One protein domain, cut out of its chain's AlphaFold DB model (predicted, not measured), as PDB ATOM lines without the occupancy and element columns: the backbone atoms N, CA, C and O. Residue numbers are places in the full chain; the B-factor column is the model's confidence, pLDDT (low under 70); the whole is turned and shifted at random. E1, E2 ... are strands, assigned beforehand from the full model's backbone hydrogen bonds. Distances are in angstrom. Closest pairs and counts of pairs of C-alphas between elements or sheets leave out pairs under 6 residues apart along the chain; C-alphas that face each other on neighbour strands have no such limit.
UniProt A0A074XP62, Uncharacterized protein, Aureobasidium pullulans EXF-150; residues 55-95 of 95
ATOM      1  N   ILE A  55      -7.919  11.113  36.310       91.44
ATOM      2  CA  ILE A  55      -7.544  12.229  35.438       91.44
ATOM      3  C   ILE A  55      -8.741  12.531  34.539       91.44
ATOM      4  O   ILE A  55      -9.198  11.668  33.796       91.44
ATOM      5  N   SER A  56      -9.253  13.754  34.616       91.44
ATOM      6  CA  SER A  56     -10.368  14.222  33.796       91.44
ATOM      7  C   SER A  56     -10.091  15.653  33.348       91.44
ATOM      8  O   SER A  56      -9.593  16.427  34.167       91.44
ATOM      9  N   PRO A  57     -10.442  16.046  32.109       92.81
ATOM     10  CA  PRO A  57     -10.399  17.445  31.679       92.81
ATOM     11  C   PRO A  57     -11.207  18.398  32.574       92.81
ATOM     12  O   PRO A  57     -10.926  19.588  32.596       92.81
ATOM     13  N   ALA A  58     -12.178  17.884  33.337       92.00
ATOM     14  CA  ALA A  58     -12.950  18.665  34.305       92.00
ATOM     15  C   ALA A  58     -12.186  18.963  35.614       92.00
ATOM     16  O   ALA A  58     -12.640  19.764  36.428       92.00
ATOM     17  N   ASN A  59     -11.047  18.308  35.855       93.62
ATOM     18  CA  ASN A  59     -10.234  18.559  37.039       93.62
ATOM     19  C   ASN A  59      -9.440  19.866  36.886       93.62
ATOM     20  O   ASN A  59      -9.017  20.198  35.776       93.62
ATOM     21  N   PRO A  60      -9.116  20.567  37.989       95.06
ATOM     22  CA  PRO A  60      -8.255  21.741  37.926       95.06
ATOM     23  C   PRO A  60      -6.901  21.387  37.306       95.06
ATOM     24  O   PRO A  60      -6.351  20.301  37.536       95.06
ATOM     25  N   HIS A  61      -6.350  22.308  36.522       96.69
ATOM     26  CA  HIS A  61      -5.021  22.141  35.951       96.69
ATOM     27  C   HIS A  61      -3.954  22.305  37.036       96.69
ATOM     28  O   HIS A  61      -4.026  23.201  37.875       96.69
ATOM     29  N   CYS A  62      -2.953  21.426  37.016       96.56
ATOM     30  CA  CYS A  62      -1.771  21.576  37.859       96.56
ATOM     31  C   CYS A  62      -0.806  22.633  37.290       96.56
ATOM     32  O   CYS A  62      -1.007  23.125  36.180       96.56
ATOM     33  N   TYR A  63       0.294  22.924  37.992       96.94
ATOM     34  CA  TYR A  63       1.316  23.880  37.526       96.94
ATOM     35  C   TYR A  63       2.043  23.456  36.240       96.94
ATOM     36  O   TYR A  63       2.743  24.259  35.642       96.94
ATOM     37  N   CYS A  64       1.855  22.216  35.780       94.44
ATOM     38  CA  CYS A  64       2.324  21.772  34.464       94.44
ATOM     39  C   CYS A  64       1.329  22.095  33.332       94.44
ATOM     40  O   CYS A  64       1.498  21.599  32.220       94.44
ATOM     41  N   HIS A  65       0.245  22.826  33.617       95.19
ATOM     42  CA  HIS A  65      -0.850  23.125  32.684       95.19
ATOM     43  C   HIS A  65      -1.544  21.877  32.104       95.19
ATOM     44  O   HIS A  65      -2.106  21.908  31.010       95.19
ATOM     45  N   LYS A  66      -1.514  20.762  32.843       94.69
ATOM     46  CA  LYS A  66      -2.211  19.510  32.513       94.69
ATOM     47  C   LYS A  66      -3.305  19.210  33.541       94.69
ATOM     48  O   LYS A  66      -3.137  19.604  34.705       94.69
ATOM     49  N   PRO A  67      -4.371  18.476  33.166       95.12
ATOM     50  CA  PRO A  67      -5.391  18.046  34.114       95.12
ATOM     51  C   PRO A  67      -4.787  17.285  35.299       95.12
ATOM     52  O   PRO A  67      -3.939  16.402  35.136       95.12
ATOM     53  N   SER A  68      -5.197  17.648  36.511       94.88
ATOM     54  CA  SER A  68      -4.762  16.959  37.727       94.88
ATOM     55  C   SER A  68      -5.440  15.592  37.884       94.88
ATOM     56  O   SER A  68      -6.411  15.265  37.200       94.88
ATOM     57  N   ARG A  69      -4.923  14.773  38.803       93.25
ATOM     58  CA  ARG A  69      -5.524  13.505  39.214       93.25
ATOM     59  C   ARG A  69      -6.286  13.691  40.522       93.25
ATOM     60  O   ARG A  69      -5.689  14.072  41.529       93.25
ATOM     61  N   ALA A  70      -7.561  13.329  40.514       92.25
ATOM     62  CA  ALA A  70      -8.380  13.154  41.699       92.25
ATOM     63  C   ALA A  70      -7.855  11.992  42.565       92.25
ATOM     64  O   ALA A  70      -7.666  10.855  42.108       92.25
ATOM     65  N   GLY A  71      -7.603  12.271  43.841       87.56
ATOM     66  CA  GLY A  71      -7.533  11.256  44.883       87.56
ATOM     67  C   GLY A  71      -8.951  10.799  45.204       87.56
ATOM     68  O   GLY A  71      -9.803  11.643  45.441       87.56
ATOM     69  N   HIS A  72      -9.221   9.495  45.194       74.56
ATOM     70  CA  HIS A  72     -10.550   8.957  45.490       74.56
ATOM     71  C   HIS A  72     -10.579   8.375  46.906       74.56
ATOM     72  O   HIS A  72      -9.702   7.583  47.253       74.56
ATOM     73  N   SER A  73     -11.596   8.742  47.688       65.62
ATOM     74  CA  SER A  73     -12.158   7.870  48.725       65.62
ATOM     75  C   SER A  73     -13.375   7.136  48.146       65.62
ATOM     76  O   SER A  73     -13.814   7.455  47.041       65.62
ATOM     77  N   ALA A  74     -13.932   6.166  48.878       57.81
ATOM     78  CA  ALA A  74     -15.058   5.339  48.421       57.81
ATOM     79  C   ALA A  74     -16.309   6.129  47.969       57.81
ATOM     80  O   ALA A  74     -17.164   5.567  47.296       57.81
ATOM     81  N   VAL A  75     -16.424   7.416  48.321       64.56
ATOM     82  CA  VAL A  75     -17.645   8.215  48.112       64.56
ATOM     83  C   VAL A  75     -17.414   9.440  47.221       64.56
ATOM     84  O   VAL A  75     -18.326   9.872  46.524       64.56
ATOM     85  N   ARG A  76     -16.218  10.043  47.239       71.69
ATOM     86  CA  ARG A  76     -15.935  11.298  46.519       71.69
ATOM     87  C   ARG A  76     -14.435  11.550  46.359       71.69
ATOM     88  O   ARG A  76     -13.635  10.962  47.096       71.69
ATOM     89  N   PRO A  77     -14.024  12.431  45.430       80.19
ATOM     90  CA  PRO A  77     -12.658  12.913  45.423       80.19
ATOM     91  C   PRO A  77     -12.327  13.607  46.751       80.19
ATOM     92  O   PRO A  77     -13.174  14.274  47.339       80.19
ATOM     93  N   THR A  78     -11.103  13.442  47.240       88.31
ATOM     94  CA  THR A  78     -10.628  14.081  48.481       88.31
ATOM     95  C   THR A  78      -9.663  15.224  48.202       88.31
ATOM     96  O   THR A  78      -9.596  16.195  48.950       88.31
ATOM     97  N   ASN A  79      -8.911  15.120  47.111       92.94
ATOM     98  CA  ASN A  79      -7.943  16.110  46.673       92.94
ATOM     99  C   ASN A  79      -7.635  15.942  45.184       92.94
ATOM    100  O   ASN A  79      -7.997  14.944  44.560       92.94
ATOM    101  N   TYR A  80      -6.913  16.910  44.642       94.31
ATOM    102  CA  TYR A  80      -6.345  16.910  43.309       94.31
ATOM    103  C   TYR A  80      -4.834  17.066  43.410       94.31
ATOM    104  O   TYR A  80      -4.339  17.949  44.108       94.31
ATOM    105  N   THR A  81      -4.090  16.224  42.697       95.31
ATOM    106  CA  THR A  81      -2.619  16.263  42.661       95.31
ATOM    107  C   THR A  81      -2.099  16.191  41.229       95.31
ATOM    108  O   THR A  81      -2.787  15.685  40.344       95.31
ATOM    109  N   CYS A  82      -0.878  16.666  40.963       94.69
ATOM    110  CA  CYS A  82      -0.256  16.546  39.636       94.69
ATOM    111  C   CYS A  82      -0.243  15.081  39.162       94.69
ATOM    112  O   CYS A  82       0.349  14.236  39.831       94.69
ATOM    113  N   ALA A  83      -0.869  14.753  38.026       92.75
ATOM    114  CA  ALA A  83      -1.045  13.368  37.575       92.75
ATOM    115  C   ALA A  83       0.272  12.573  37.537       92.75
ATOM    116  O   ALA A  83       0.348  11.495  38.136       92.75
ATOM    117  N   ASN A  84       1.305  13.176  36.948       91.38
ATOM    118  CA  ASN A  84       2.651  12.631  36.799       91.38
ATOM    119  C   ASN A  84       3.570  12.912  38.002       91.38
ATOM    120  O   ASN A  84       4.695  12.441  38.014       91.38
ATOM    121  N   ASN A  85       3.130  13.679  39.011       92.94
ATOM    122  CA  ASN A  85       3.961  14.146  40.136       92.94
ATOM    123  C   ASN A  85       5.177  15.018  39.725       92.94
ATOM    124  O   ASN A  85       6.135  15.136  40.481       92.94
ATOM    125  N   ILE A  86       5.129  15.670  38.558       94.19
ATOM    126  CA  ILE A  86       6.179  16.598  38.092       94.19
ATOM    127  C   ILE A  86       6.236  17.847  38.984       94.19
ATOM    128  O   ILE A  86       7.307  18.244  39.433       94.19
ATOM    129  N   CYS A  87       5.079  18.443  39.292       94.62
ATOM    130  CA  CYS A  87       4.980  19.601  40.182       94.62
ATOM    131  C   CYS A  87       4.344  19.247  41.535       94.62
ATOM    132  O   CYS A  87       3.695  18.211  41.696       94.62
ATOM    133  N   CYS A  88       4.496  20.148  42.508       94.44
ATOM    134  CA  CYS A  88       3.955  20.028  43.864       94.44
ATOM    135  C   CYS A  88       2.465  20.397  43.994       94.44
ATOM    136  O   CYS A  88       1.995  20.600  45.110       94.44
ATOM    137  N   PHE A  89       1.718  20.488  42.887       96.38
ATOM    138  CA  PHE A  89       0.309  20.882  42.913       96.38
ATOM    139  C   PHE A  89      -0.521  19.991  43.845       96.38
ATOM    140  O   PHE A  89      -0.539  18.763  43.691       96.38
ATOM    141  N   PHE A  90      -1.256  20.641  44.742       94.62
ATOM    142  CA  PHE A  90      -2.230  20.039  45.637       94.62
ATOM    143  C   PHE A  90      -3.424  20.987  45.779       94.62
ATOM    144  O   PHE A  90      -3.243  22.166  46.075       94.62
ATOM    145  N   LYS A  91      -4.640  20.471  45.590       94.50
ATOM    146  CA  LYS A  91      -5.880  21.197  45.884       94.50
ATOM    147  C   LYS A  91      -6.851  20.283  46.642       94.50
ATOM    148  O   LYS A  91      -7.130  19.198  46.134       94.50
ATOM    149  N   PRO A  92      -7.384  20.664  47.815       91.75
ATOM    150  CA  PRO A  92      -8.435  19.890  48.475       91.75
ATOM    151  C   PRO A  92      -9.726  19.880  47.638       91.75
ATOM    152  O   PRO A  92     -10.003  20.815  46.885       91.75
ATOM    153  N   TYR A  93     -10.518  18.813  47.741       85.06
ATOM    154  CA  TYR A  93     -11.837  18.769  47.106       85.06
ATOM    155  C   TYR A  93     -12.833  19.648  47.879       85.06
ATOM    156  O   TYR A  93     -12.942  19.510  49.094       85.06
ATOM    157  N   GLY A  94     -13.562  20.526  47.181       79.69
ATOM    158  CA  GLY A  94     -14.554  21.429  47.788       79.69
ATOM    159  C   GLY A  94     -14.000  22.733  48.383       79.69
ATOM    160  O   GLY A  94     -14.745  23.425  49.068       79.69
ATOM    161  N   GLY A  95     -12.723  23.049  48.134       57.16
ATOM    162  CA  GLY A  95     -12.091  24.328  48.489       57.16
ATOM    163  C   GLY A  95     -11.909  25.283  47.315       57.16
ATOM    164  O   GLY A  95     -11.854  24.824  46.140       57.16
TER     165      GLY A  95
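What this domain is: This is residues 55 to 95 of the 95 residues of an uncharacterized protein of Aureobasidium pullulans EXF-150 (UniProt A0A074XP62). There is little regular structure: a small sheet of three short strands in a row, E1, E2 and E3, accompanied by a long looping stretch, residues 55 to 68. The turn of the E1 and E2 hairpin and the loop around Cys 64 mark opposite ends of the longest axis. The printed part has 41 residues, 12 in strands and no named helix; the class is all strand. It is compact, with a radius of gyration of the C-alphas of 9.4 A, and only just elongated, spanning 28 by 18 by 18 A.

How they stand to each other: The inner strand E2, residues 77 to 81, is antiparallel to edge strand E1, residues 69 to 72, at 150 degrees; N 69 and O 81 are within hydrogen-bond range at 2.8 A. Edge strand E3, residues 90 to 92, is antiparallel to E2 at 163 degrees, with N 80 and O 91 at 2.7 A. E1 and E3 are apart. The three form a meander, each strand the antiparallel neighbour of the one before, in two hairpins.

Where its parts are: E2 measures 10.9 A, E1 9.2 A and E3 6.8 A. C-alpha 69 begins E1 at (-5.524, 13.505, 39.214); C-alpha 92 ends E3 at (-8.435, 19.890, 48.475).

The domain as a whole: The C-alphas of Cys 64 and Val 75 are farthest apart, 27.7 A. The printed part has no cut and no long link. Residues 73 to 75 and 95 have pLDDT under 70.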